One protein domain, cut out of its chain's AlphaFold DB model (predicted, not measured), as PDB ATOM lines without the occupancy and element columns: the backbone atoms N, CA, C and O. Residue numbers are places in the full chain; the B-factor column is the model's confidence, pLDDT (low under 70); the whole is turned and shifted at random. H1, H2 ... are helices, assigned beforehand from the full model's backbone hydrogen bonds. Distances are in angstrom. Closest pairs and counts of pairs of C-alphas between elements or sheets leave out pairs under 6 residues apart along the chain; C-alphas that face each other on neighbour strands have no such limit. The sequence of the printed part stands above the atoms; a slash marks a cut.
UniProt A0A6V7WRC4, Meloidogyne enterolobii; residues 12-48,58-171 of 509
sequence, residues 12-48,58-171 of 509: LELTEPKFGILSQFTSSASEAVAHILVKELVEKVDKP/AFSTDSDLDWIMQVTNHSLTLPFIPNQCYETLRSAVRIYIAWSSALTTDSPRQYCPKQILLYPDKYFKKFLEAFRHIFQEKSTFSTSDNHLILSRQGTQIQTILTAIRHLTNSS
ATOM      1  N   LEU A  12     102.053 188.940 251.646       82.94
ATOM      2  CA  LEU A  12     101.987 187.638 250.997       82.94
ATOM      3  C   LEU A  12     100.521 187.214 250.861       82.94
ATOM      4  O   LEU A  12      99.732 187.347 251.797       82.94
ATOM      5  N   GLU A  13     100.163 186.679 249.697       80.62
ATOM      6  CA  GLU A  13      98.813 186.181 249.452       80.62
ATOM      7  C   GLU A  13      98.583 184.881 250.237       80.62
ATOM      8  O   GLU A  13      99.244 183.864 250.010       80.62
ATOM      9  N   LEU A  14      97.639 184.919 251.179       81.88
ATOM     10  CA  LEU A  14      97.196 183.748 251.932       81.88
ATOM     11  C   LEU A  14      96.048 183.088 251.154       81.88
ATOM     12  O   LEU A  14      94.907 183.538 251.205       81.88
ATOM     13  N   THR A  15      96.357 182.059 250.366       78.38
ATOM     14  CA  THR A  15      95.394 181.421 249.446       78.38
ATOM     15  C   THR A  15      94.659 180.266 250.103       78.38
ATOM     16  O   THR A  15      95.269 179.540 250.871       78.38
ATOM     17  N   GLU A  16      93.411 179.978 249.752       73.25
ATOM     18  CA  GLU A  16      92.736 178.755 250.218       73.25
ATOM     19  C   GLU A  16      93.396 177.465 249.683       73.25
ATOM     20  O   GLU A  16      93.976 177.476 248.587       73.25
ATOM     21  N   PRO A  17      93.324 176.345 250.432       79.50
ATOM     22  CA  PRO A  17      93.934 175.096 250.007       79.50
ATOM     23  C   PRO A  17      93.129 174.473 248.860       79.50
ATOM     24  O   PRO A  17      91.897 174.484 248.844       79.50
ATOM     25  N   LYS A  18      93.843 173.946 247.862       81.00
ATOM     26  CA  LYS A  18      93.246 173.439 246.618       81.00
ATOM     27  C   LYS A  18      92.883 171.961 246.729       81.00
ATOM     28  O   LYS A  18      93.731 171.133 247.063       81.00
ATOM     29  N   PHE A  19      91.661 171.621 246.325       77.56
ATOM     30  CA  PHE A  19      91.212 170.233 246.225       77.56
ATOM     31  C   PHE A  19      91.830 169.508 245.021       77.56
ATOM     32  O   PHE A  19      92.012 170.080 243.944       77.56
ATOM     33  N   GLY A  20      92.161 168.230 245.216       79.12
ATOM     34  CA  GLY A  20      92.690 167.355 244.170       79.12
ATOM     35  C   GLY A  20      91.595 166.725 243.306       79.12
ATOM     36  O   GLY A  20      90.415 166.793 243.621       79.12
ATOM     37  N   ILE A  21      91.987 166.033 242.232       84.12
ATOM     38  CA  ILE A  21      91.044 165.430 241.271       84.12
ATOM     39  C   ILE A  21      90.078 164.415 241.902       84.12
ATOM     40  O   ILE A  21      88.962 164.244 241.421       84.12
ATOM     41  N   LEU A  22      90.472 163.776 243.010       83.06
ATOM     42  CA  LEU A  22      89.626 162.832 243.741       83.06
ATOM     43  C   LEU A  22      88.365 163.475 244.332       83.06
ATOM     44  O   LEU A  22      87.371 162.775 244.508       83.06
ATOM     45  N   SER A  23      88.356 164.796 244.542       83.06
ATOM     46  CA  SER A  23      87.155 165.521 244.966       83.06
ATOM     47  C   SER A  23      86.091 165.629 243.865       83.06
ATOM     48  O   SER A  23      84.971 166.042 244.146       83.06
ATOM     49  N   GLN A  24      86.425 165.286 242.614       87.12
ATOM     50  CA  GLN A  24      85.480 165.260 241.491       87.12
ATOM     51  C   GLN A  24      84.716 163.929 241.394       87.12
ATOM     52  O   GLN A  24      83.754 163.827 240.635       87.12
ATOM     53  N   PHE A  25      85.132 162.906 242.149       88.56
ATOM     54  CA  PHE A  25      84.471 161.602 242.201       88.56
ATOM     55  C   PHE A  25      83.471 161.529 243.361       88.56
ATOM     56  O   PHE A  25      83.401 162.408 244.219       88.56
ATOM     57  N   THR A  26      82.677 160.459 243.403       89.19
ATOM     58  CA  THR A  26      81.750 160.228 244.517       89.19
ATOM     59  C   THR A  26      82.512 160.007 245.827       89.19
ATOM     60  O   THR A  26      83.564 159.360 245.834       89.19
ATOM     61  N   SER A  27      81.953 160.485 246.948       86.12
ATOM     62  CA  SER A  27      82.571 160.359 248.284       86.12
ATOM     63  C   SER A  27      82.978 158.913 248.570       86.12
ATOM     64  O   SER A  27      84.144 158.643 248.831       86.12
ATOM     65  N   SER A  28      82.063 157.965 248.339       88.75
ATOM     66  CA  SER A  28      82.301 156.531 248.545       88.75
ATOM     67  C   SER A  28      83.462 155.966 247.714       88.75
ATOM     68  O   SER A  28      84.273 155.212 248.249       88.75
ATOM     69  N   ALA A  29      83.579 156.329 246.430       90.00
ATOM     70  CA  ALA A  29      84.680 155.850 245.592       90.00
ATOM     71  C   ALA A  29      86.016 156.462 246.032       90.00
ATOM     72  O   ALA A  29      87.014 155.755 246.162       90.00
ATOM     73  N   SER A  30      86.020 157.770 246.298       90.38
ATOM     74  CA  SER A  30      87.223 158.497 246.706       90.38
ATOM     75  C   SER A  30      87.750 158.037 248.075       90.38
ATOM     76  O   SER A  30      88.954 157.848 248.235       90.38
ATOM     77  N   GLU A  31      86.856 157.768 249.033       91.75
ATOM     78  CA  GLU A  31      87.169 157.244 250.366       91.75
ATOM     79  C   GLU A  31      87.738 155.825 250.304       91.75
ATOM     80  O   GLU A  31      88.728 155.531 250.974       91.75
ATOM     81  N   ALA A  32      87.154 154.949 249.481       91.38
ATOM     82  CA  ALA A  32      87.626 153.574 249.332       91.38
ATOM     83  C   ALA A  32      89.040 153.519 248.732       91.38
ATOM     84  O   ALA A  32      89.906 152.810 249.251       91.38
ATOM     85  N   VAL A  33      89.288 154.299 247.674       92.62
ATOM     86  CA  VAL A  33      90.610 154.403 247.035       92.62
ATOM     87  C   VAL A  33      91.638 154.973 248.012       92.62
ATOM     88  O   VAL A  33      92.710 154.391 248.177       92.62
ATOM     89  N   ALA A  34      91.295 156.065 248.703       93.38
ATOM     90  CA  ALA A  34      92.144 156.671 249.722       93.38
ATOM     91  C   ALA A  34      92.508 155.672 250.826       93.38
ATOM     92  O   ALA A  34      93.685 155.498 251.137       93.38
ATOM     93  N   HIS A  35      91.517 154.965 251.371       94.06
ATOM     94  CA  HIS A  35      91.719 154.012 252.456       94.06
ATOM     95  C   HIS A  35      92.681 152.882 252.083       94.06
ATOM     96  O   HIS A  35      93.613 152.600 252.835       94.06
ATOM     97  N   ILE A  36      92.470 152.237 250.933       93.38
ATOM     98  CA  ILE A  36      93.279 151.088 250.505       93.38
ATOM     99  C   ILE A  36      94.732 151.516 250.278       93.38
ATOM    100  O   ILE A  36      95.650 150.893 250.811       93.38
ATOM    101  N   LEU A  37      94.937 152.600 249.528       92.44
ATOM    102  CA  LEU A  37      96.272 153.041 249.131       92.44
ATOM    103  C   LEU A  37      97.057 153.638 250.300       92.44
ATOM    104  O   LEU A  37      98.226 153.310 250.482       92.44
ATOM    105  N   VAL A  38      96.429 154.471 251.135       93.88
ATOM    106  CA  VAL A  38      97.105 155.039 252.311       93.88
ATOM    107  C   VAL A  38      97.443 153.964 253.335       93.88
ATOM    108  O   VAL A  38      98.502 154.044 253.955       93.88
ATOM    109  N   LYS A  39      96.602 152.935 253.487       93.25
ATOM    110  CA  LYS A  39      96.910 151.800 254.360       93.25
ATOM    111  C   LYS A  39      98.160 151.046 253.892       93.25
ATOM    112  O   LYS A  39      99.032 150.761 254.705       93.25
ATOM    113  N   GLU A  40      98.292 150.774 252.595       89.44
ATOM    114  CA  GLU A  40      99.500 150.127 252.061       89.44
ATOM    115  C   GLU A  40     100.746 151.016 252.231       89.44
ATOM    116  O   GLU A  40     101.827 150.540 252.576       89.44
ATOM    117  N   LEU A  41     100.598 152.327 252.019       89.75
ATOM    118  CA  LEU A  41     101.695 153.284 252.163       89.75
ATOM    119  C   LEU A  41     102.168 153.416 253.612       89.75
ATOM    120  O   LEU A  41     103.375 153.429 253.850       89.75
ATOM    121  N   VAL A  42     101.251 153.495 254.579       89.81
ATOM    122  CA  VAL A  42     101.629 153.620 255.994       89.81
ATOM    123  C   VAL A  42     102.272 152.336 256.513       89.81
ATOM    124  O   VAL A  42     103.243 152.412 257.254       89.81
ATOM    125  N   GLU A  43     101.839 151.158 256.047       88.38
ATOM    126  CA  GLU A  43     102.494 149.887 256.384       88.38
ATOM    127  C   GLU A  43     103.957 149.846 255.903       88.38
ATOM    128  O   GLU A  43     104.821 149.337 256.621       88.38
ATOM    129  N   LYS A  44     104.260 150.437 254.734       83.19
ATOM    130  CA  LYS A  44     105.641 150.596 254.236       83.19
ATOM    131  C   LYS A  44     106.460 151.578 255.080       83.19
ATOM    132  O   LYS A  44     107.657 151.364 255.253       83.19
ATOM    133  N   VAL A  45     105.831 152.630 255.611       84.12
ATOM    134  CA  VAL A  45     106.473 153.574 256.541       84.12
ATOM    135  C   VAL A  45     106.739 152.913 257.900       84.12
ATOM    136  O   VAL A  45     107.826 153.064 258.444       84.12
ATOM    137  N   ASP A  46     105.805 152.129 258.436       80.81
ATOM    138  CA  ASP A  46     105.948 151.504 259.758       80.81
ATOM    139  C   ASP A  46     106.905 150.297 259.754       80.81
ATOM    140  O   ASP A  46     107.551 150.002 260.763       80.81
ATOM    141  N   LYS A  47     107.003 149.574 258.630       76.94
ATOM    142  CA  LYS A  47     107.842 148.374 258.483       76.94
ATOM    143  C   LYS A  47     108.764 148.493 257.264       76.94
ATOM    144  O   LYS A  47     108.488 147.878 256.231       76.94
ATOM    145  N   PRO A  48     109.890 149.218 257.375       63.28
ATOM    146  CA  PRO A  48     110.894 149.248 256.321       63.28
ATOM    147  C   PRO A  48     111.518 147.848 256.219       63.28
ATOM    148  O   PRO A  48     112.286 147.419 257.084       63.28
ATOM    149  N   ALA A  58     109.279 151.383 244.236       57.34
ATOM    150  CA  ALA A  58     107.972 152.007 244.277       57.34
ATOM    151  C   ALA A  58     108.179 153.532 244.325       57.34
ATOM    152  O   ALA A  58     108.826 154.057 245.234       57.34
ATOM    153  N   PHE A  59     107.652 154.220 243.308       64.75
ATOM    154  CA  PHE A  59     107.712 155.680 243.124       64.75
ATOM    155  C   PHE A  59     109.093 156.189 242.692       64.75
ATOM    156  O   PHE A  59     109.647 157.148 243.237       64.75
ATOM    157  N   SER A  60     109.663 155.525 241.683       66.75
ATOM    158  CA  SER A  60     110.917 155.944 241.052       66.75
ATOM    159  C   SER A  60     110.776 157.218 240.209       66.75
ATOM    160  O   SER A  60     111.771 157.925 240.041       66.75
ATOM    161  N   THR A  61     109.573 157.556 239.724       81.31
ATOM    162  CA  THR A  61     109.324 158.749 238.894       81.31
ATOM    163  C   THR A  61     108.562 159.855 239.633       81.31
ATOM    164  O   THR A  61     107.790 159.597 240.556       81.31
ATOM    165  N   ASP A  62     108.767 161.109 239.206       85.25
ATOM    166  CA  ASP A  62     108.045 162.288 239.725       85.25
ATOM    167  C   ASP A  62     106.528 162.162 239.493       85.25
ATOM    168  O   ASP A  62     105.739 162.538 240.354       85.25
ATOM    169  N   SER A  63     106.111 161.548 238.377       85.88
ATOM    170  CA  SER A  63     104.697 161.308 238.062       85.88
ATOM    171  C   SER A  63     104.029 160.308 239.002       85.88
ATOM    172  O   SER A  63     102.891 160.535 239.413       85.88
ATOM    173  N   ASP A  64     104.724 159.225 239.366       86.00
ATOM    174  CA  ASP A  64     104.179 158.223 240.290       86.00
ATOM    175  C   ASP A  64     103.988 158.831 241.681       86.00
ATOM    176  O   ASP A  64     102.967 158.619 242.338       86.00
ATOM    177  N   LEU A  65     104.966 159.631 242.118       88.25
ATOM    178  CA  LEU A  65     104.905 160.319 243.396       88.25
ATOM    179  C   LEU A  65     103.806 161.388 243.412       88.25
ATOM    180  O   LEU A  65     103.049 161.457 244.378       88.25
ATOM    181  N   ASP A  66     103.670 162.182 242.349       88.38
ATOM    182  CA  ASP A  66     102.612 163.188 242.246       88.38
ATOM    183  C   ASP A  66     101.216 162.558 242.300       88.38
ATOM    184  O   ASP A  66     100.336 163.085 242.984       88.38
ATOM    185  N   TRP A  67     101.006 161.412 241.644       88.31
ATOM    186  CA  TRP A  67      99.731 160.697 241.714       88.31
ATOM    187  C   TRP A  67      99.415 160.226 243.137       88.31
ATOM    188  O   TRP A  67      98.300 160.402 243.627       88.31
ATOM    189  N   ILE A  68     100.406 159.701 243.854       89.62
ATOM    190  CA  ILE A  68     100.209 159.251 245.237       89.62
ATOM    191  C   ILE A  68      99.959 160.408 246.171       89.62
ATOM    192  O   ILE A  68      99.060 160.335 247.004       89.62
ATOM    193  N   MET A  69     100.695 161.498 245.996       91.56
ATOM    194  CA  MET A  69     100.446 162.711 246.751       91.56
ATOM    195  C   MET A  69      99.029 163.234 246.523       91.56
ATOM    196  O   MET A  69      98.437 163.751 247.460       91.56
ATOM    197  N   GLN A  70      98.421 163.061 245.342       91.00
ATOM    198  CA  GLN A  70      97.003 163.405 245.155       91.00
ATOM    199  C   GLN A  70      96.078 162.549 246.034       91.00
ATOM    200  O   GLN A  70      95.156 163.090 246.649       91.00
ATOM    201  N   VAL A  71      96.338 161.243 246.142       92.69
ATOM    202  CA  VAL A  71      95.581 160.328 247.016       92.69
ATOM    203  C   VAL A  71      95.789 160.676 248.490       92.69
ATOM    204  O   VAL A  71      94.828 160.774 249.260       92.69
ATOM    205  N   THR A  72      97.034 160.916 248.897       93.69
ATOM    206  CA  THR A  72      97.377 161.286 250.273       93.69
ATOM    207  C   THR A  72      96.808 162.663 250.635       93.69
ATOM    208  O   THR A  72      96.240 162.812 251.712       93.69
ATOM    209  N   ASN A  73      96.838 163.641 249.724       93.88
ATOM    210  CA  ASN A  73      96.214 164.956 249.911       93.88
ATOM    211  C   ASN A  73      94.702 164.837 250.101       93.88
ATOM    212  O   ASN A  73      94.155 165.421 251.033       93.88
ATOM    213  N   HIS A  74      94.027 164.045 249.261       93.12
ATOM    214  CA  HIS A  74      92.592 163.788 249.408       93.12
ATOM    215  C   HIS A  74      92.268 163.157 250.762       93.12
ATOM    216  O   HIS A  74      91.294 163.533 251.411       93.12
ATOM    217  N   SER A  75      93.136 162.273 251.248       94.44
ATOM    218  CA  SER A  75      92.978 161.618 252.551       94.44
ATOM    219  C   SER A  75      92.969 162.605 253.728       94.44
ATOM    220  O   SER A  75      92.304 162.353 254.730       94.44
ATOM    221  N   LEU A  76      93.634 163.761 253.603       94.00
ATOM    222  CA  LEU A  76      93.614 164.838 254.608       94.00
ATOM    223  C   LEU A  76      92.300 165.643 254.597       94.00
ATOM    224  O   LEU A  76      91.942 166.291 255.587       94.00
ATOM    225  N   THR A  77      91.547 165.587 253.495       92.62
ATOM    226  CA  THR A  77      90.231 166.238 253.369       92.62
ATOM    227  C   THR A  77      89.109 165.421 254.006       92.62
ATOM    228  O   THR A  77      88.098 166.006 254.393       92.62
ATOM    229  N   LEU A  78      89.323 164.116 254.221       92.00
ATOM    230  CA  LEU A  78      88.333 163.192 254.773       92.00
ATOM    231  C   LEU A  78      87.723 163.679 256.101       92.00
ATOM    232  O   LEU A  78      88.375 164.401 256.874       92.00
ATOM    233  N   PRO A  79      86.470 163.287 256.388       90.44
ATOM    234  CA  PRO A  79      85.822 163.632 257.642       90.44
ATOM    235  C   PRO A  79      86.455 162.872 258.819       90.44
ATOM    236  O   PRO A  79      86.969 161.761 258.683       90.44
ATOM    237  N   PHE A  80      86.381 163.459 260.015       89.75
ATOM    238  CA  PHE A  80      86.889 162.835 261.248       89.75
ATOM    239  C   PHE A  80      86.001 161.693 261.766       89.75
ATOM    240  O   PHE A  80      86.366 160.995 262.717       89.75
ATOM    241  N   ILE A  81      84.836 161.496 261.151       88.12
ATOM    242  CA  ILE A  81      83.886 160.412 261.397       88.12
ATOM    243  C   ILE A  81      83.374 159.957 260.024       88.12
ATOM    244  O   ILE A  81      83.076 160.818 259.199       88.12
ATOM    245  N   PRO A  82      83.269 158.644 259.746       90.50
ATOM    246  CA  PRO A  82      83.462 157.495 260.641       90.50
ATOM    247  C   PRO A  82      84.936 157.172 260.952       90.50
ATOM    248  O   PRO A  82      85.858 157.736 260.366       90.50
ATOM    249  N   ASN A  83      85.176 156.232 261.879       91.06
ATOM    250  CA  ASN A  83      86.526 155.870 262.341       91.06
ATOM    251  C   ASN A  83      87.491 155.477 261.209       91.06
ATOM    252  O   ASN A  83      88.669 155.801 261.269       91.06
ATOM    253  N   GLN A  84      86.995 154.817 260.163       92.88
ATOM    254  CA  GLN A  84      87.814 154.427 259.014       92.88
ATOM    255  C   GLN A  84      88.385 155.638 258.258       92.88
ATOM    256  O   GLN A  84      89.561 155.631 257.888       92.88
ATOM    257  N   CYS A  85      87.578 156.686 258.066       92.44
ATOM    258  CA  CYS A  85      88.028 157.938 257.456       92.44
ATOM    259  C   CYS A  85      89.086 158.613 258.332       92.44
ATOM    260  O   CYS A  85      90.133 159.018 257.832       92.44
ATOM    261  N   TYR A  86      88.865 158.633 259.650       94.25
ATOM    262  CA  TYR A  86      89.831 159.179 260.600       94.25
ATOM    263  C   TYR A  86      91.173 158.438 260.600       94.25
ATOM    264  O   TYR A  86      92.210 159.089 260.533       94.25
ATOM    265  N   GLU A  87      91.185 157.103 260.634       95.25
ATOM    266  CA  GLU A  87      92.443 156.342 260.597       95.25
ATOM    267  C   GLU A  87      93.190 156.538 259.273       95.25
ATOM    268  O   GLU A  87      94.418 156.624 259.256       95.25
ATOM    269  N   THR A  88      92.458 156.684 258.166       96.06
ATOM    270  CA  THR A  88      93.040 157.002 256.852       96.06
ATOM    271  C   THR A  88      93.678 158.394 256.861       96.06
ATOM    272  O   THR A  88      94.835 158.544 256.474       96.06
ATOM    273  N   LEU A  89      92.976 159.403 257.383       96.44
ATOM    274  CA  LEU A  89      93.498 160.764 257.541       96.44
ATOM    275  C   LEU A  89      94.731 160.794 258.452       96.44
ATOM    276  O   LEU A  89      95.759 161.367 258.095       96.44
ATOM    277  N   ARG A  90      94.659 160.139 259.614       96.50
ATOM    278  CA  ARG A  90      95.767 160.037 260.574       96.50
ATOM    279  C   ARG A  90      96.991 159.364 259.953       96.50
ATOM    280  O   ARG A  90      98.118 159.789 260.199       96.50
ATOM    281  N   SER A  91      96.780 158.331 259.141       96.44
ATOM    282  CA  SER A  91      97.849 157.648 258.407       96.44
ATOM    283  C   SER A  91      98.474 158.560 257.350       96.44
ATOM    284  O   SER A  91      99.696 158.620 257.248       96.44
ATOM    285  N   ALA A  92      97.670 159.353 256.635       96.94
ATOM    286  CA  ALA A  92      98.169 160.354 255.691       96.94
ATOM    287  C   ALA A  92      99.035 161.426 256.379       96.94
ATOM    288  O   ALA A  92     100.105 161.766 255.872       96.94
ATOM    289  N   VAL A  93      98.633 161.896 257.569       97.00
ATOM    290  CA  VAL A  93      99.452 162.817 258.380       97.00
ATOM    291  C   VAL A  93     100.802 162.191 258.725       97.00
ATOM    292  O   VAL A  93     101.846 162.818 258.535       97.00
ATOM    293  N   ARG A  94     100.795 160.934 259.180       94.56
ATOM    294  CA  ARG A  94     102.018 160.192 259.520       94.56
ATOM    295  C   ARG A  94     102.949 160.017 258.327       94.56
ATOM    296  O   ARG A  94     104.146 160.219 258.493       94.56
ATOM    297  N   ILE A  95     102.420 159.695 257.146       94.00
ATOM    298  CA  ILE A  95     103.219 159.540 255.921       94.00
ATOM    299  C   ILE A  95     103.972 160.837 255.604       94.00
ATOM    300  O   ILE A  95     105.183 160.805 255.412       94.00
ATOM    301  N   TYR A  96     103.297 161.990 255.609       95.25
ATOM    302  CA  TYR A  96     103.955 163.266 255.304       95.25
ATOM    303  C   TYR A  96     104.937 163.732 256.380       95.25
ATOM    304  O   TYR A  96     105.969 164.306 256.034       95.25
ATOM    305  N   ILE A  97     104.682 163.441 257.658       94.00
ATOM    306  CA  ILE A  97     105.669 163.673 258.726       94.00
ATOM    307  C   ILE A  97     106.883 162.745 258.559       94.00
ATOM    308  O   ILE A  97     108.022 163.170 258.729       94.00
ATOM    309  N   ALA A  98     106.672 161.482 258.186       91.00
ATOM    310  CA  ALA A  98     107.770 160.560 257.923       91.00
ATOM    311  C   ALA A  98     108.582 160.985 256.692       91.00
ATOM    312  O   ALA A  98     109.804 160.878 256.695       91.00
ATOM    313  N   TRP A  99     107.938 161.508 255.650       92.19
ATOM    314  CA  TRP A  99     108.621 161.981 254.446       92.19
ATOM    315  C   TRP A  99     109.352 163.312 254.637       92.19
ATOM    316  O   TRP A  99     110.406 163.516 254.035       92.19
ATOM    317  N   SER A 100     108.859 164.204 255.501       91.38
ATOM    318  CA  SER A 100     109.562 165.453 255.831       91.38
ATOM    319  C   SER A 100     110.865 165.217 256.601       91.38
ATOM    320  O   SER A 100     111.757 166.064 256.570       91.38
ATOM    321  N   SER A 101     111.031 164.037 257.206       88.75
ATOM    322  CA  SER A 101     112.272 163.609 257.857       88.75
ATOM    323  C   SER A 101     113.493 163.591 256.914       88.75
ATOM    324  O   SER A 101     114.629 163.705 257.367       88.75
ATOM    325  N   ALA A 102     113.288 163.586 255.588       88.50
ATOM    326  CA  ALA A 102     114.355 163.772 254.599       88.50
ATOM    327  C   ALA A 102     115.159 165.081 254.787       88.50
ATOM    328  O   ALA A 102     116.332 165.160 254.394       88.50
ATOM    329  N   LEU A 103     114.540 166.094 255.405       88.75
ATOM    330  CA  LEU A 103     115.128 167.404 255.691       88.75
ATOM    331  C   LEU A 103     115.900 167.457 257.020       88.75
ATOM    332  O   LEU A 103     116.606 168.438 257.251       88.75
ATOM    333  N   THR A 104     115.796 166.436 257.879       87.75
ATOM    334  CA  THR A 104     116.426 166.431 259.210       87.75
ATOM    335  C   THR A 104     117.752 165.678 259.237       87.75
ATOM    336  O   THR A 104     118.045 164.841 258.376       87.75
ATOM    337  N   THR A 105     118.583 165.988 260.231       78.25
ATOM    338  CA  THR A 105     119.848 165.284 260.499       78.25
ATOM    339  C   THR A 105     119.650 163.928 261.179       78.25
ATOM    340  O   THR A 105     120.451 163.021 260.961       78.25
ATOM    341  N   ASP A 106     118.569 163.771 261.947       67.81
ATOM    342  CA  ASP A 106     118.498 162.776 263.029       67.81
ATOM    343  C   ASP A 106     117.791 161.459 262.661       67.81
ATOM    344  O   ASP A 106     117.724 160.544 263.482       67.81
ATOM    345  N   SER A 107     117.244 161.323 261.448       59.56
ATOM    346  CA  SER A 107     116.304 160.237 261.125       59.56
ATOM    347  C   SER A 107     116.758 159.299 259.991       59.56
ATOM    348  O   SER A 107     117.441 159.716 259.044       59.56
ATOM    349  N   PRO A 108     116.382 158.002 260.038       59.22
ATOM    350  CA  PRO A 108     116.728 157.064 258.985       59.22
ATOM    351  C   PRO A 108     115.880 157.325 257.735       59.22
ATOM    352  O   PRO A 108     114.669 157.131 257.719       59.22
ATOM    353  N   ARG A 109     116.554 157.678 256.636       65.50
ATOM    354  CA  ARG A 109     115.996 157.956 255.292       65.50
ATOM    355  C   ARG A 109     115.286 156.764 254.619       65.50
ATOM    356  O   ARG A 109     114.965 156.827 253.438       65.50
ATOM    357  N   GLN A 110     115.067 155.672 255.347       66.19
ATOM    358  CA  GLN A 110     114.532 154.401 254.850       66.19
ATOM    359  C   GLN A 110     113.026 154.465 254.548       66.19
ATOM    360  O   GLN A 110     112.517 153.627 253.813       66.19
ATOM    361  N   TYR A 111     112.327 155.475 255.077       71.56
ATOM    362  CA  TYR A 111     110.882 155.668 254.914       71.56
ATOM    363  C   TYR A 111     110.497 156.520 253.693       71.56
ATOM    364  O   TYR A 111     109.314 156.655 253.375       71.56
ATOM    365  N   CYS A 112     111.480 157.146 253.036       79.94
ATOM    366  CA  CYS A 112     111.255 158.160 252.010       79.94
ATOM    367  C   CYS A 112     111.435 157.593 250.592       79.94
ATOM    368  O   CYS A 112     112.486 157.019 250.293       79.94
ATOM    369  N   PRO A 113     110.474 157.820 249.679       85.75
ATOM    370  CA  PRO A 113     110.663 157.600 248.249       85.75
ATOM    371  C   PRO A 113     111.905 158.318 247.699       85.75
ATOM    372  O   PRO A 113     112.244 159.423 248.132       85.75
ATOM    373  N   LYS A 114     112.557 157.728 246.686       83.12
ATOM    374  CA  LYS A 114     113.811 158.256 246.107       83.12
ATOM    375  C   LYS A 114     113.690 159.701 245.627       83.12
ATOM    376  O   LYS A 114     114.593 160.493 245.869       83.12
ATOM    377  N   GLN A 115     112.576 160.057 244.988       85.56
ATOM    378  CA  GLN A 115     112.347 161.421 244.498       85.56
ATOM    379  C   GLN A 115     112.305 162.452 245.636       85.56
ATOM    380  O   GLN A 115     112.864 163.536 245.496       85.56
ATOM    381  N   ILE A 116     111.739 162.091 246.794       88.69
ATOM    382  CA  ILE A 116     111.722 162.961 247.980       88.69
ATOM    383  C   ILE A 116     113.129 163.128 248.545       88.69
ATOM    384  O   ILE A 116     113.481 164.215 248.978       88.69
ATOM    385  N   LEU A 117     113.962 162.087 248.497       87.81
ATOM    386  CA  LEU A 117     115.360 162.199 248.916       87.81
ATOM    387  C   LEU A 117     116.205 163.061 247.968       87.81
ATOM    388  O   LEU A 117     117.175 163.664 248.420       87.81
ATOM    389  N   LEU A 118     115.857 163.111 246.678       87.06
ATOM    390  CA  LEU A 118     116.555 163.914 245.668       87.06
ATOM    391  C   LEU A 118     116.145 165.392 245.698       87.06
ATOM    392  O   LEU A 118     117.008 166.253 245.569       87.06
ATOM    393  N   TYR A 119     114.853 165.682 245.877       88.81
ATOM    394  CA  TYR A 119     114.303 167.046 245.870       88.81
ATOM    395  C   TYR A 119     113.404 167.303 247.095       88.81
ATOM    396  O   TYR A 119     112.208 167.577 246.940       88.81
ATOM    397  N   PRO A 120     113.927 167.174 248.330       89.88
ATOM    398  CA  PRO A 120     113.110 167.205 249.548       89.88
ATOM    399  C   PRO A 120     112.415 168.552 249.752       89.88
ATOM    400  O   PRO A 120     111.291 168.615 250.250       89.88
ATOM    401  N   ASP A 121     113.046 169.631 249.307       88.75
ATOM    402  CA  ASP A 121     112.521 170.981 249.353       88.75
ATOM    403  C   ASP A 121     111.254 171.131 248.477       88.75
ATOM    404  O   ASP A 121     110.203 171.567 248.958       88.75
ATOM    405  N   LYS A 122     111.297 170.685 247.217       90.06
ATOM    406  CA  LYS A 122     110.163 170.747 246.281       90.06
ATOM    407  C   LYS A 122     108.903 170.106 246.872       90.06
ATOM    408  O   LYS A 122     107.813 170.677 246.771       90.06
ATOM    409  N   TYR A 123     109.035 168.925 247.475       91.69
ATOM    410  CA  TYR A 123     107.889 168.189 248.021       91.69
ATOM    411  C   TYR A 123     107.462 168.684 249.399       91.69
ATOM    412  O   TYR A 123     106.268 168.680 249.687       91.69
ATOM    413  N   PHE A 124     108.379 169.199 250.219       93.62
ATOM    414  CA  PHE A 124     108.029 169.734 251.532       93.62
ATOM    415  C   PHE A 124     107.012 170.874 251.454       93.62
ATOM    416  O   PHE A 124     106.042 170.893 252.215       93.62
ATOM    417  N   LYS A 125     107.152 171.767 250.464       91.94
ATOM    418  CA  LYS A 125     106.137 172.793 250.178       91.94
ATOM    419  C   LYS A 125     104.755 172.179 249.932       91.94
ATOM    420  O   LYS A 125     103.758 172.675 250.450       91.94
ATOM    421  N   LYS A 126     104.693 171.099 249.147       92.44
ATOM    422  CA  LYS A 126     103.441 170.397 248.833       92.44
ATOM    423  C   LYS A 126     102.847 169.720 250.077       92.44
ATOM    424  O   LYS A 126     101.629 169.731 250.223       92.44
ATOM    425  N   PHE A 127     103.673 169.175 250.974       94.88
ATOM    426  CA  PHE A 127     103.205 168.572 252.231       94.88
ATOM    427  C   PHE A 127     102.562 169.612 253.150       94.88
ATOM    428  O   PHE A 127     101.454 169.396 253.637       94.88
ATOM    429  N   LEU A 128     103.224 170.759 253.342       94.75
ATOM    430  CA  LEU A 128     102.689 171.849 254.156       94.75
ATOM    431  C   LEU A 128     101.372 172.377 253.587       94.75
ATOM    432  O   LEU A 128     100.413 172.521 254.336       94.75
ATOM    433  N   GLU A 129     101.288 172.583 252.271       92.75
ATOM    434  CA  GLU A 129     100.038 172.998 251.623       92.75
ATOM    435  C   GLU A 129      98.913 171.976 251.848       92.75
ATOM    436  O   GLU A 129      97.773 172.341 252.131       92.75
ATOM    437  N   ALA A 130      99.235 170.683 251.801       93.31
ATOM    438  CA  ALA A 130      98.269 169.625 252.044       93.31
ATOM    439  C   ALA A 130      97.781 169.583 253.502       93.31
ATOM    440  O   ALA A 130      96.584 169.398 253.732       93.31
ATOM    441  N   PHE A 131      98.664 169.811 254.483       95.94
ATOM    442  CA  PHE A 131      98.293 169.848 255.901       95.94
ATOM    443  C   PHE A 131      97.250 170.918 256.224       95.94
ATOM    444  O   PHE A 131      96.453 170.711 257.135       95.94
ATOM    445  N   ARG A 132      97.185 172.013 255.458       94.00
ATOM    446  CA  ARG A 132      96.223 173.108 255.675       94.00
ATOM    447  C   ARG A 132      94.764 172.649 255.646       94.00
ATOM    448  O   ARG A 132      93.939 173.221 256.346       94.00
ATOM    449  N   HIS A 133      94.439 171.568 254.933       91.81
ATOM    450  CA  HIS A 133      93.086 170.991 254.934       91.81
ATOM    451  C   HIS A 133      92.627 170.504 256.321       91.81
ATOM    452  O   HIS A 133      91.428 170.425 256.588       91.81
ATOM    453  N   ILE A 134      93.557 170.180 257.226       93.50
ATOM    454  CA  ILE A 134      93.239 169.794 258.611       93.50
ATOM    455  C   ILE A 134      92.876 171.014 259.461       93.50
ATOM    456  O   ILE A 134      92.147 170.874 260.438       93.50
ATOM    457  N   PHE A 135      93.324 172.207 259.071       92.12
ATOM    458  CA  PHE A 135      93.082 173.467 259.775       92.12
ATOM    459  C   PHE A 135      91.828 174.186 259.254       92.12
ATOM    460  O   PHE A 135      91.578 175.327 259.604       92.12
ATOM    461  N   GLN A 136      91.004 173.532 258.435       87.38
ATOM    462  CA  GLN A 136      89.693 174.061 258.066       87.38
ATOM    463  C   GLN A 136      88.645 173.676 259.116       87.38
ATOM    464  O   GLN A 136      88.664 172.567 259.655       87.38
ATOM    465  N   GLU A 137      87.700 174.571 259.402       78.06
ATOM    466  CA  GLU A 137      86.571 174.258 260.280       78.06
ATOM    467  C   GLU A 137      85.676 173.199 259.606       78.06
ATOM    468  O   GLU A 137      84.962 173.489 258.649       78.06
ATOM    469  N   LYS A 138      85.721 171.950 260.095       74.75
ATOM    470  CA  LYS A 138      84.936 170.820 259.559       74.75
ATOM    471  C   LYS A 138      83.662 170.546 260.372       74.75
ATOM    472  O   LYS A 138      83.231 169.399 260.474       74.75
ATOM    473  N   SER A 139      83.082 171.574 260.999       61.47
ATOM    474  CA  SER A 139      81.936 171.412 261.900       61.47
ATOM    475  C   SER A 139      80.729 170.817 261.170       61.47
ATOM    476  O   SER A 139      80.252 171.381 260.183       61.47
ATOM    477  N   THR A 140      80.197 169.714 261.690       53.50
ATOM    478  CA  THR A 140      78.922 169.136 261.253       53.50
ATOM    479  C   THR A 140      77.769 169.694 262.087       53.50
ATOM    480  O   THR A 140      77.911 169.931 263.284       53.50
ATOM    481  N   PHE A 141      76.590 169.875 261.483       50.97
ATOM    482  CA  PHE A 141      75.388 170.366 262.178       50.97
ATOM    483  C   PHE A 141      74.837 169.397 263.251       50.97
ATOM    484  O   PHE A 141      73.910 169.752 263.977       50.97
ATOM    485  N   SER A 142      75.375 168.176 263.365       56.59
ATOM    486  CA  SER A 142      74.960 167.169 264.347       56.59
ATOM    487  C   SER A 142      75.712 167.320 265.671       56.59
ATOM    488  O   SER A 142      76.911 167.068 265.752       56.59
ATOM    489  N   THR A 143      74.990 167.679 266.730       60.44
ATOM    490  CA  THR A 143      75.544 167.985 268.058       60.44
ATOM    491  C   THR A 143      76.132 166.785 268.807       60.44
ATOM    492  O   THR A 143      76.998 166.989 269.651       60.44
ATOM    493  N   SER A 144      75.718 165.545 268.514       68.44
ATOM    494  CA  SER A 144      76.150 164.355 269.273       68.44
ATOM    495  C   SER A 144      77.630 164.010 269.096       68.44
ATOM    496  O   SER A 144      78.270 163.528 270.028       68.44
ATOM    497  N   ASP A 145      78.179 164.291 267.917       76.62
ATOM    498  CA  ASP A 145      79.488 163.786 267.495       76.62
ATOM    499  C   ASP A 145      80.560 164.888 267.437       76.62
ATOM    500  O   ASP A 145      81.747 164.615 267.241       76.62
ATOM    501  N   ASN A 146      80.155 166.143 267.661       82.69
ATOM    502  CA  ASN A 146      81.022 167.312 267.533       82.69
ATOM    503  C   ASN A 146      82.229 167.256 268.477       82.69
ATOM    504  O   ASN A 146      83.345 167.531 268.043       82.69
ATOM    505  N   HIS A 147      82.063 166.812 269.727       84.75
ATOM    506  CA  HIS A 147      83.191 166.682 270.661       84.75
ATOM    507  C   HIS A 147      84.269 165.706 270.166       84.75
ATOM    508  O   HIS A 147      85.463 165.982 270.291       84.75
ATOM    509  N   LEU A 148      83.866 164.580 269.569       88.00
ATOM    510  CA  LEU A 148      84.807 163.593 269.041       88.00
ATOM    511  C   LEU A 148      85.535 164.124 267.800       88.00
ATOM    512  O   LEU A 148      86.742 163.915 267.668       88.00
ATOM    513  N   ILE A 149      84.823 164.828 266.914       88.88
ATOM    514  CA  ILE A 149      85.407 165.489 265.736       88.88
ATOM    515  C   ILE A 149      86.470 166.498 266.172       88.88
ATOM    516  O   ILE A 149      87.606 166.418 265.706       88.88
ATOM    517  N   LEU A 150      86.128 167.393 267.104       89.50
ATOM    518  CA  LEU A 150      87.030 168.428 267.615       89.50
ATOM    519  C   LEU A 150      88.263 167.820 268.293       89.50
ATOM    520  O   LEU A 150      89.383 168.241 268.018       89.50
ATOM    521  N   SER A 151      88.077 166.790 269.124       90.50
ATOM    522  CA  SER A 151      89.180 166.089 269.792       90.50
ATOM    523  C   SER A 151      90.140 165.434 268.789       90.50
ATOM    524  O   SER A 151      91.361 165.596 268.877       90.50
ATOM    525  N   ARG A 152      89.598 164.737 267.782       92.94
ATOM    526  CA  ARG A 152      90.390 164.108 266.714       92.94
ATOM    527  C   ARG A 152      91.129 165.141 265.873       92.94
ATOM    528  O   ARG A 152      92.315 164.956 265.606       92.94
ATOM    529  N   GLN A 153      90.452 166.219 265.487       93.25
ATOM    530  CA  GLN A 153      91.042 167.311 264.721       93.25
ATOM    531  C   GLN A 153      92.163 168.000 265.501       93.25
ATOM    532  O   GLN A 153      93.268 168.124 264.977       93.25
ATOM    533  N   GLY A 154      91.915 168.360 266.763       92.25
ATOM    534  CA  GLY A 154      92.907 168.976 267.643       92.25
ATOM    535  C   GLY A 154      94.150 168.106 267.809       92.25
ATOM    536  O   GLY A 154      95.266 168.590 267.648       92.25
ATOM    537  N   THR A 155      93.972 166.791 267.981       95.00
ATOM    538  CA  THR A 155      95.096 165.842 268.057       95.00
ATOM    539  C   THR A 155      95.962 165.872 266.791       95.00
ATOM    540  O   THR A 155      97.192 165.850 266.874       95.00
ATOM    541  N   GLN A 156      95.350 165.926 265.600       95.75
ATOM    542  CA  GLN A 156      96.109 165.998 264.345       95.75
ATOM    543  C   GLN A 156      96.804 167.354 264.172       95.75
ATOM    544  O   GLN A 156      97.963 167.382 263.765       95.75
ATOM    545  N   ILE A 157      96.141 168.456 264.537       95.69
ATOM    546  CA  ILE A 157      96.737 169.800 264.539       95.69
ATOM    547  C   ILE A 157      97.982 169.827 265.433       95.69
ATOM    548  O   ILE A 157      99.061 170.183 264.964       95.69
ATOM    549  N   GLN A 158      97.869 169.368 266.681       95.19
ATOM    550  CA  GLN A 158      98.990 169.311 267.622       95.19
ATOM    551  C   GLN A 158     100.133 168.429 267.110       95.19
ATOM    552  O   GLN A 158     101.303 168.797 267.228       95.19
ATOM    553  N   THR A 159      99.808 167.294 266.484       96.75
ATOM    554  CA  THR A 159     100.807 166.405 265.872       96.75
ATOM    555  C   THR A 159     101.596 167.131 264.775       96.75
ATOM    556  O   THR A 159     102.823 167.045 264.736       96.75
ATOM    557  N   ILE A 160     100.912 167.889 263.911       97.44
ATOM    558  CA  ILE A 160     101.540 168.655 262.824       97.44
ATOM    559  C   ILE A 160     102.386 169.806 263.379       97.44
ATOM    560  O   ILE A 160     103.530 169.970 262.960       97.44
ATOM    561  N   LEU A 161     101.870 170.572 264.345       96.25
ATOM    562  CA  LEU A 161     102.612 171.671 264.975       96.25
ATOM    563  C   LEU A 161     103.885 171.168 265.672       96.25
ATOM    564  O   LEU A 161     104.955 171.751 265.504       96.25
ATOM    565  N   THR A 162     103.797 170.037 266.378       95.12
ATOM    566  CA  THR A 162     104.953 169.393 267.020       95.12
ATOM    567  C   THR A 162     105.990 168.950 265.987       95.12
ATOM    568  O   THR A 162     107.184 169.184 266.169       95.12
ATOM    569  N   ALA A 163     105.549 168.364 264.869       94.31
ATOM    570  CA  ALA A 163     106.443 167.970 263.783       94.31
ATOM    571  C   ALA A 163     107.136 169.180 263.137       94.31
ATOM    572  O   ALA A 163     108.335 169.127 262.885       94.31
ATOM    573  N   ILE A 164     106.419 170.287 262.922       95.00
ATOM    574  CA  ILE A 164     106.990 171.538 262.396       95.00
ATOM    575  C   ILE A 164     108.046 172.098 263.350       95.00
ATOM    576  O   ILE A 164     109.142 172.432 262.910       95.00
ATOM    577  N   ARG A 165     107.750 172.141 264.654       92.50
ATOM    578  CA  ARG A 165     108.695 172.583 265.688       92.50
ATOM    579  C   ARG A 165     109.956 171.718 265.718       92.50
ATOM    580  O   ARG A 165     111.056 172.237 265.866       92.50
ATOM    581  N   HIS A 166     109.805 170.405 265.576       91.12
ATOM    582  CA  HIS A 166     110.940 169.494 265.476       91.12
ATOM    583  C   HIS A 166     111.756 169.754 264.202       91.12
ATOM    584  O   HIS A 166     112.981 169.850 264.263       91.12
ATOM    585  N   LEU A 167     111.094 169.902 263.051       91.00
ATOM    586  CA  LEU A 167     111.736 170.139 261.756       91.00
ATOM    587  C   LEU A 167     112.565 171.424 261.743       91.00
ATOM    588  O   LEU A 167     113.687 171.400 261.255       91.00
ATOM    589  N   THR A 168     112.052 172.526 262.293       90.44
ATOM    590  CA  THR A 168     112.784 173.802 262.311       90.44
ATOM    591  C   THR A 168     114.003 173.783 263.236       90.44
ATOM    592  O   THR A 168     114.968 174.499 262.979       90.44
ATOM    593  N   ASN A 169     114.005 172.943 264.279       88.19
ATOM    594  CA  ASN A 169     115.156 172.784 265.175       88.19
ATOM    595  C   ASN A 169     116.201 171.770 264.658       88.19
ATOM    596  O   ASN A 169     117.373 171.901 264.991       88.19
ATOM    597  N   SER A 170     115.790 170.762 263.877       89.31
ATOM    598  CA  SER A 170     116.641 169.634 263.424       89.31
ATOM    599  C   SER A 170     116.939 169.641 261.917       89.31
ATOM    600  O   SER A 170     117.481 168.672 261.374       89.31
ATOM    601  N   SER A 171     116.550 170.704 261.205       89.38
ATOM    602  CA  SER A 171     116.799 170.844 259.769       89.38
ATOM    603  C   SER A 171     118.291 170.914 259.475       89.38
ATOM    604  O   SER A 171     119.020 171.648 260.142       89.38
TER     605      SER A 171
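AT A GLANCE: This is residues 12 to 48 and 58 to 171 of the 509 residues of a protein of Meloidogyne enterolobii (UniProt A0A6V7WRC4). One long helix, H4, forms the core, and four more, H7, H6, H3 and H2, wrap round it as an arc, each touching the next. H4, H6 and H7 make an up-and-down bundle, H2 and H3 cross H4 steeply, and short H1 and H5 sit at the margins. The printed part has 151 residues with seven named helices, H1 to H7 in chain order, and no named strand: all helix. It is compact, with a radius of gyration of the C-alphas of 15.3 A and spans of 45 by 36 by 33 A.

IN THESE COORDINATES: H1 is residues 21 to 24, from C-alpha 21 at (91.044, 165.430, 241.271). H2 is residues 27 to 46, 27.5 A; H3 62 to 77, 22.8 A; H4 83 to 103, 31.5 A; H5 114 to 118; H6 120 to 135, 23.3 A; H7 146 to 170, 35.9 A, ending at (116.641, 169.634, 263.424).

HOW THE PARTS SIT: The hub H4 touches H7 at a shallow tilt of 7 degrees, the same way, C-alphas 97 and 163 closest at 6.7 A. H4 touches H6 at 30 degrees, shallow, opposite ways, C-alphas 96 and 127 closest at 6.2 A. H2 touches H4 at a steep 46 degrees, C-alphas 35 and 88 closest at 5.5 A. H6 and H7 form a hairpin. H1 touches residues 70 to 74 of H3 alone, C-alphas 22 and 74 closest at 6.5 A. H4 and H5 only just touch, with 3 pairs of C-alphas within 8 A, 102 and 117 closest at 6.0 A. H3 and H7 are apart. Every O i to N i+4 pair is within hydrogen-bond range in H2, H5 and H7, against 11 of 12 in H3, 15 of 17 in H4 and 8 of 12 in H6; H1 is too short for one.

THE WHOLE: The C-alphas of Leu 118 and Thr 143 are farthest apart, 46.9 A. Residues 49 to 57 are not printed; C-alphas 48 and 58 are 12.7 A apart. No link printed whole is long. pLDDT is under 70 at 48, 58 to 60, 106 to 110 and 139 to 144.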